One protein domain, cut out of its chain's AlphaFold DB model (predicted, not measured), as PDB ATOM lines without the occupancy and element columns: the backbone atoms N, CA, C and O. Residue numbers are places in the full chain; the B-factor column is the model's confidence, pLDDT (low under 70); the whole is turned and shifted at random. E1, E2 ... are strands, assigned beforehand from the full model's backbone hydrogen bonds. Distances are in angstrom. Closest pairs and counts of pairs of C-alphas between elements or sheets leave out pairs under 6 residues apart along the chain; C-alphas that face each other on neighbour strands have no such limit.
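AT A GLANCE: This is residues 222 to 282 of the 282 residues of an uncharacterized protein of Corynebacterium amycolatum SK46 (UniProt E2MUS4). With little regular structure, this domain is a narrow ribbon of three strands, long E3 pairing at its start with short E2 and farther on with E1, while the unnamed residues 237 to 266 loop out along it and fold back. The 61 printed residues hold E1, E2 and E3 in that chain order, no named helix, and an antiparallel sheet ordered E1, E3, E2. The class is all strand, with only 18 residues in named elements; the whole is compact, radius of gyration of the C-alphas 11.5 A, spans 34 by 21 by 17 A.

IN THESE COORDINATES: Find C-alpha 231 at (187.504, 137.074, 89.345), where E1, residues 231 to 236, begins its 15.2 A. E2 is residues 267 to 269, 6.7 A. E3, residues 272 to 280, runs 25.5 A to C-alpha 280 at (185.953, 135.951, 93.415).

HOW THE PARTS SIT: Beside inner strand E3, look for E1, antiparallel at 159 degrees, with N 234 and O 277 2.8 A apart, within hydrogen-bond range. E2 and E3 form a hairpin, antiparallel at 124 degrees, with N 269 and O 272 2.8 A apart, within hydrogen-bond range. E1 and E2 are apart.

THE WHOLE: The farthest C-alphas, of Ser 229 and Gly 242, are 35.0 A apart. The printed part has no cut; the link E1 to E2 is long, 30 residues. Look for pLDDT under 70 at residues 241, 250 to 260 and 281 to 282.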
ATOM      1  N   SER A 222     191.397 152.909  84.442       90.75
ATOM      2  CA  SER A 222     191.076 151.502  84.199       90.75
ATOM      3  C   SER A 222     191.979 150.580  85.031       90.75
ATOM      4  O   SER A 222     193.133 150.936  85.285       90.75
ATOM      5  N   PRO A 223     191.506 149.380  85.418       88.19
ATOM      6  CA  PRO A 223     192.357 148.369  86.036       88.19
ATOM      7  C   PRO A 223     193.557 148.008  85.138       88.19
ATOM      8  O   PRO A 223     193.449 148.085  83.912       88.19
ATOM      9  N   PRO A 224     194.693 147.576  85.714       86.19
ATOM     10  CA  PRO A 224     195.948 147.394  84.978       86.19
ATOM     11  C   PRO A 224     195.909 146.255  83.950       86.19
ATOM     12  O   PRO A 224     196.684 146.261  82.994       86.19
ATOM     13  N   TYR A 225     195.039 145.265  84.148       87.94
ATOM     14  CA  TYR A 225     194.883 144.110  83.269       87.94
ATOM     15  C   TYR A 225     193.476 143.510  83.400       87.94
ATOM     16  O   TYR A 225     192.762 143.778  84.366       87.94
ATOM     17  N   SER A 226     193.059 142.692  82.431       90.19
ATOM     18  CA  SER A 226     191.785 141.963  82.512       90.19
ATOM     19  C   SER A 226     191.806 140.961  83.667       90.19
ATOM     20  O   SER A 226     192.785 140.226  83.789       90.19
ATOM     21  N   PRO A 227     190.754 140.886  84.500       88.50
ATOM     22  CA  PRO A 227     190.782 140.021  85.667       88.50
ATOM     23  C   PRO A 227     190.891 138.536  85.255       88.50
ATOM     24  O   PRO A 227     190.407 138.154  84.184       88.50
ATOM     25  N   PRO A 228     191.519 137.688  86.087       86.06
ATOM     26  CA  PRO A 228     191.563 136.241  85.882       86.06
ATOM     27  C   PRO A 228     190.165 135.601  85.829       86.06
ATOM     28  O   PRO A 228     189.186 136.163  86.316       86.06
ATOM     29  N   SER A 229     190.068 134.385  85.281       86.56
ATOM     30  CA  SER A 229     188.805 133.635  85.223       86.56
ATOM     31  C   SER A 229     188.178 133.459  86.609       86.56
ATOM     32  O   SER A 229     188.852 133.003  87.529       86.56
ATOM     33  N   ASN A 230     186.879 133.750  86.724       85.69
ATOM     34  CA  ASN A 230     186.106 133.760  87.978       85.69
ATOM     35  C   ASN A 230     186.531 134.842  88.982       85.69
ATOM     36  O   ASN A 230     186.223 134.722  90.162       85.69
ATOM     37  N   TYR A 231     187.213 135.896  88.534       87.94
ATOM     38  CA  TYR A 231     187.504 137.074  89.345       87.94
ATOM     39  C   TYR A 231     187.037 138.340  88.639       87.94
ATOM     40  O   TYR A 231     186.884 138.387  87.418       87.94
ATOM     41  N   THR A 232     186.809 139.385  89.424       90.94
ATOM     42  CA  THR A 232     186.491 140.720  88.922       90.94
ATOM     43  C   THR A 232     187.269 141.769  89.697       90.94
ATOM     44  O   THR A 232     187.548 141.596  90.885       90.94
ATOM     45  N   TRP A 233     187.605 142.867  89.023       90.12
ATOM     46  CA  TRP A 233     188.130 144.051  89.687       90.12
ATOM     47  C   TRP A 233     186.991 144.803  90.362       90.12
ATOM     48  O   TRP A 233     186.003 145.160  89.718       90.12
ATOM     49  N   ILE A 234     187.144 145.057  91.654       90.81
ATOM     50  CA  ILE A 234     186.228 145.862  92.452       90.81
ATOM     51  C   ILE A 234     186.950 147.138  92.861       90.81
ATOM     52  O   ILE A 234     188.062 147.085  93.380       90.81
ATOM     53  N   LEU A 235     186.320 148.284  92.618       91.62
ATOM     54  CA  LEU A 235     186.799 149.578  93.089       91.62
ATOM     55  C   LEU A 235     186.504 149.718  94.590       91.62
ATOM     56  O   LEU A 235     185.354 149.581  95.004       91.62
ATOM     57  N   ASN A 236     187.526 150.017  95.391       89.25
ATOM     58  CA  ASN A 236     187.412 150.264  96.826       89.25
ATOM     59  C   ASN A 236     187.795 151.710  97.152       89.25
ATOM     60  O   ASN A 236     188.784 152.226  96.630       89.25
ATOM     61  N   GLY A 237     187.035 152.335  98.051       89.56
ATOM     62  CA  GLY A 237     187.187 153.733  98.455       89.56
ATOM     63  C   GLY A 237     185.833 154.454  98.529       89.56
ATOM     64  O   GLY A 237     184.794 153.795  98.414       89.56
ATOM     65  N   PRO A 238     185.825 155.783  98.736       87.88
ATOM     66  CA  PRO A 238     186.993 156.639  98.962       87.88
ATOM     67  C   PRO A 238     187.612 156.448 100.357       87.88
ATOM     68  O   PRO A 238     186.910 156.338 101.364       87.88
ATOM     69  N   TYR A 239     188.943 156.474 100.433       82.38
ATOM     70  CA  TYR A 239     189.718 156.410 101.676       82.38
ATOM     71  C   TYR A 239     190.313 157.768 102.042       82.38
ATOM     72  O   TYR A 239     191.506 158.007 101.859       82.38
ATOM     73  N   GLY A 240     189.484 158.657 102.591       76.81
ATOM     74  CA  GLY A 240     189.907 159.988 103.028       76.81
ATOM     75  C   GLY A 240     190.584 160.828 101.933       76.81
ATOM     76  O   GLY A 240     190.808 160.396 100.807       76.81
ATOM     77  N   THR A 241     190.934 162.064 102.275       69.38
ATOM     78  CA  THR A 241     191.628 163.004 101.378       69.38
ATOM     79  C   THR A 241     193.024 163.305 101.931       69.38
ATOM     80  O   THR A 241     193.197 163.334 103.154       69.38
ATOM     81  N   GLY A 242     194.033 163.542 101.086       70.19
ATOM     82  CA  GLY A 242     195.395 163.870 101.537       70.19
ATOM     83  C   GLY A 242     196.471 162.968 100.936       70.19
ATOM     84  O   GLY A 242     196.588 162.887  99.727       70.19
ATOM     85  N   THR A 243     197.297 162.316 101.754       71.06
ATOM     86  CA  THR A 243     198.407 161.479 101.263       71.06
ATOM     87  C   THR A 243     197.971 160.045 100.970       71.06
ATOM     88  O   THR A 243     197.101 159.506 101.652       71.06
ATOM     89  N   SER A 244     198.663 159.378 100.040       71.69
ATOM     90  CA  SER A 244     198.429 157.968  99.677       71.69
ATOM     91  C   SER A 244     198.496 156.988 100.855       71.69
ATOM     92  O   SER A 244     197.927 155.908 100.791       71.69
ATOM     93  N   SER A 245     199.125 157.372 101.972       74.50
ATOM     94  CA  SER A 245     199.126 156.614 103.231       74.50
ATOM     95  C   SER A 245     197.746 156.447 103.878       74.50
ATOM     96  O   SER A 245     197.604 155.624 104.778       74.50
ATOM     97  N   ASN A 246     196.756 157.252 103.480       73.06
ATOM     98  CA  ASN A 246     195.372 157.130 103.944       73.06
ATOM     99  C   ASN A 246     194.619 156.008 103.220       73.06
ATOM    100  O   ASN A 246     193.621 155.508 103.737       73.06
ATOM    101  N   CYS A 247     195.120 155.585 102.059       81.44
ATOM    102  CA  CYS A 247     194.617 154.437 101.334       81.44
ATOM    103  C   CYS A 247     195.170 153.156 101.958       81.44
ATOM    104  O   CYS A 247     196.350 152.825 101.818       81.44
ATOM    105  N   ILE A 248     194.315 152.446 102.688       77.12
ATOM    106  CA  ILE A 248     194.659 151.164 103.300       77.12
ATOM    107  C   ILE A 248     194.085 150.067 102.409       77.12
ATOM    108  O   ILE A 248     192.871 149.878 102.357       77.12
ATOM    109  N   GLN A 249     194.967 149.337 101.729       76.81
ATOM    110  CA  GLN A 249     194.613 148.091 101.055       76.81
ATOM    111  C   GLN A 249     194.311 147.052 102.135       76.81
ATOM    112  O   GLN A 249     195.210 146.571 102.830       76.81
ATOM    113  N   ILE A 250     193.028 146.778 102.344       68.50
ATOM    114  CA  ILE A 250     192.594 145.731 103.263       68.50
ATOM    115  C   ILE A 250     192.719 144.416 102.503       68.50
ATOM    116  O   ILE A 250     192.420 144.359 101.311       68.50
ATOM    117  N   ALA A 251     193.221 143.384 103.182       62.06
ATOM    118  CA  ALA A 251     193.468 142.078 102.597       62.06
ATOM    119  C   ALA A 251     192.150 141.328 102.287       62.06
ATOM    120  O   ALA A 251     191.869 140.301 102.896       62.06
ATOM    121  N   ASP A 252     191.334 141.869 101.383       63.41
ATOM    122  CA  ASP A 252     190.006 141.366 101.021       63.41
ATOM    123  C   ASP A 252     190.016 140.576  99.699       63.41
ATOM    124  O   ASP A 252     188.967 140.126  99.236       63.41
ATOM    125  N   SER A 253     191.185 140.397  99.070       61.44
ATOM    126  CA  SER A 253     191.309 139.562  97.874       61.44
ATOM    127  C   SER A 253     191.274 138.071  98.193       61.44
ATOM    128  O   SER A 253     192.019 137.560  99.032       61.44
ATOM    129  N   GLU A 254     190.457 137.364  97.418       66.00
ATOM    130  CA  GLU A 254     190.300 135.911  97.461       66.00
ATOM    131  C   GLU A 254     191.203 135.186  96.439       66.00
ATOM    132  O   GLU A 254     191.313 133.964  96.498       66.00
ATOM    133  N   TYR A 255     191.868 135.909  95.519       61.38
ATOM    134  CA  TYR A 255     192.615 135.305  94.403       61.38
ATOM    135  C   TYR A 255     193.896 134.598  94.855       61.38
ATOM    136  O   TYR A 255     194.092 133.419  94.547       61.38
ATOM    137  N   GLN A 256     194.763 135.286  95.607       59.03
ATOM    138  CA  GLN A 256     196.043 134.735  96.072       59.03
ATOM    139  C   GLN A 256     196.345 135.091  97.531       59.03
ATOM    140  O   GLN A 256     197.473 135.419  97.890       59.03
ATOM    141  N   SER A 257     195.344 134.981  98.411       60.34
ATOM    142  CA  SER A 257     195.499 135.273  99.849       60.34
ATOM    143  C   SER A 257     195.962 136.710 100.148       60.34
ATOM    144  O   SER A 257     196.606 136.946 101.172       60.34
ATOM    145  N   GLY A 258     195.663 137.669  99.265       59.94
ATOM    146  CA  GLY A 258     196.059 139.065  99.429       59.94
ATOM    147  C   GLY A 258     197.519 139.342  99.071       59.94
ATOM    148  O   GLY A 258     198.180 140.121  99.761       59.94
ATOM    149  N   GLY A 259     198.024 138.716  98.006       64.81
ATOM    150  CA  GLY A 259     199.311 139.082  97.409       64.81
ATOM    151  C   GLY A 259     199.307 140.523  96.881       64.81
ATOM    152  O   GLY A 259     198.253 141.106  96.655       64.81
ATOM    153  N   SER A 260     200.483 141.120  96.660       67.50
ATOM    154  CA  SER A 260     200.576 142.493  96.128       67.50
ATOM    155  C   SER A 260     199.917 142.659  94.758       67.50
ATOM    156  O   SER A 260     199.454 143.745  94.440       67.50
ATOM    157  N   ASP A 261     199.861 141.584  93.971       73.00
ATOM    158  CA  ASP A 261     199.316 141.584  92.609       73.00
ATOM    159  C   ASP A 261     197.777 141.520  92.580       73.00
ATOM    160  O   ASP A 261     197.162 141.715  91.527       73.00
ATOM    161  N   ASP A 262     197.160 141.279  93.741       82.00
ATOM    162  CA  ASP A 262     195.712 141.245  93.932       82.00
ATOM    163  C   ASP A 262     195.097 142.651  94.088       82.00
ATOM    164  O   ASP A 262     193.870 142.802  94.079       82.00
ATOM    165  N   TYR A 263     195.948 143.672  94.245       86.00
ATOM    166  CA  TYR A 263     195.578 145.067  94.457       86.00
ATOM    167  C   TYR A 263     196.278 145.966  93.444       86.00
ATOM    168  O   TYR A 263     197.412 145.716  93.039       86.00
ATOM    169  N   THR A 264     195.639 147.071  93.072       87.94
ATOM    170  CA  THR A 264     196.338 148.153  92.372       87.94
ATOM    171  C   THR A 264     196.974 149.103  93.364       87.94
ATOM    172  O   THR A 264     196.504 149.248  94.493       87.94
ATOM    173  N   GLU A 265     197.996 149.832  92.920       87.25
ATOM    174  CA  GLU A 265     198.450 151.012  93.650       87.25
ATOM    175  C   GLU A 265     197.280 151.977  93.887       87.25
ATOM    176  O   GLU A 265     196.326 152.045  93.103       87.25
ATOM    177  N   CYS A 266     197.348 152.696  95.005       89.56
ATOM    178  CA  CYS A 266     196.343 153.685  95.344       89.56
ATOM    179  C   CYS A 266     196.450 154.893  94.417       89.56
ATOM    180  O   CYS A 266     197.544 155.420  94.204       89.56
ATOM    181  N   PHE A 267     195.313 155.360  93.923       90.38
ATOM    182  CA  PHE A 267     195.213 156.546  93.083       90.38
ATOM    183  C   PHE A 267     194.277 157.573  93.723       90.38
ATOM    184  O   PHE A 267     193.325 157.221  94.422       90.38
ATOM    185  N   GLU A 268     194.605 158.848  93.536       89.56
ATOM    186  CA  GLU A 268     193.850 159.974  94.080       89.56
ATOM    187  C   GLU A 268     192.775 160.402  93.083       89.56
ATOM    188  O   GLU A 268     193.060 160.551  91.895       89.56
ATOM    189  N   MET A 269     191.569 160.605  93.599       89.19
ATOM    190  CA  MET A 269     190.436 161.234  92.931       89.19
ATOM    191  C   MET A 269     190.016 162.479  93.731       89.19
ATOM    192  O   MET A 269     190.476 162.690  94.860       89.19
ATOM    193  N   SER A 270     189.129 163.303  93.180       87.94
ATOM    194  CA  SER A 270     188.681 164.566  93.778       87.94
ATOM    195  C   SER A 270     188.040 164.388  95.155       87.94
ATOM    196  O   SER A 270     188.141 165.275  96.009       87.94
ATOM    197  N   ASP A 271     187.415 163.237  95.397       87.75
ATOM    198  CA  ASP A 271     186.705 162.899  96.626       87.75
ATOM    199  C   ASP A 271     187.497 161.973  97.568       87.75
ATOM    200  O   ASP A 271     187.087 161.765  98.716       87.75
ATOM    201  N   GLY A 272     188.659 161.470  97.144       89.25
ATOM    202  CA  GLY A 272     189.572 160.733  98.010       89.25
ATOM    203  C   GLY A 272     190.442 159.707  97.298       89.25
ATOM    204  O   GLY A 272     190.597 159.710  96.081       89.25
ATOM    205  N   TRP A 273     191.047 158.816  98.080       91.62
ATOM    206  CA  TRP A 273     191.911 157.764  97.544       91.62
ATOM    207  C   TRP A 273     191.154 156.473  97.253       91.62
ATOM    208  O   TRP A 273     190.314 156.043  98.044       91.62
ATOM    209  N   TYR A 274     191.525 155.815  96.163       91.19
ATOM    210  CA  TYR A 274     190.912 154.580  95.692       91.19
ATOM    211  C   TYR A 274     191.963 153.541  95.312       91.19
ATOM    212  O   TYR A 274     193.111 153.875  95.021       91.19
ATOM    213  N   TYR A 275     191.560 152.272  95.285       91.75
ATOM    214  CA  TYR A 275     192.315 151.184  94.661       91.75
ATOM    215  C   TYR A 275     191.357 150.111  94.132       91.75
ATOM    216  O   TYR A 275     190.227 149.988  94.606       91.75
ATOM    217  N   TYR A 276     191.804 149.303  93.174       91.12
ATOM    218  CA  TYR A 276     191.078 148.115  92.738       91.12
ATOM    219  C   TYR A 276     191.586 146.867  93.466       91.12
ATOM    220  O   TYR A 276     192.795 146.715  93.643       91.12
ATOM    221  N   SER A 277     190.683 145.963  93.850       90.44
ATOM    222  CA  SER A 277     191.017 144.619  94.345       90.44
ATOM    223  C   SER A 277     190.369 143.525  93.505       90.44
ATOM    224  O   SER A 277     189.288 143.724  92.941       90.44
ATOM    225  N   LEU A 278     191.018 142.363  93.419       89.12
ATOM    226  CA  LEU A 278     190.417 141.170  92.829       89.12
ATOM    227  C   LEU A 278     189.487 140.485  93.829       89.12
ATOM    228  O   LEU A 278     189.884 140.143  94.939       89.12
ATOM    229  N   ARG A 279     188.253 140.217  93.403       84.31
ATOM    230  CA  ARG A 279     187.283 139.440  94.180       84.31
ATOM    231  C   ARG A 279     186.771 138.258  93.373       84.31
ATOM    232  O   ARG A 279     186.544 138.406  92.171       84.31
ATOM    233  N   GLY A 280     186.581 137.113  94.029       80.06
ATOM    234  CA  GLY A 280     185.953 135.951  93.415       80.06
ATOM    235  C   GLY A 280     184.549 136.301  92.921       80.06
ATOM    236  O   GLY A 280     183.721 136.824  93.670       80.06
ATOM    237  N   ALA A 281     184.285 136.038  91.646       69.62
ATOM    238  CA  ALA A 281     182.937 135.968  91.108       69.62
ATOM    239  C   ALA A 281     182.342 134.645  91.610       69.62
ATOM    240  O   ALA A 281     182.601 133.593  91.027       69.62
ATOM    241  N   GLY A 282     181.679 134.699  92.769       58.41
ATOM    242  CA  GLY A 282     181.036 133.543  93.404       58.41
ATOM    243  C   GLY A 282     179.973 132.871  92.546       58.41
ATOM    244  O   GLY A 282     179.392 133.548  91.666       58.41
TER     245      GLY A 282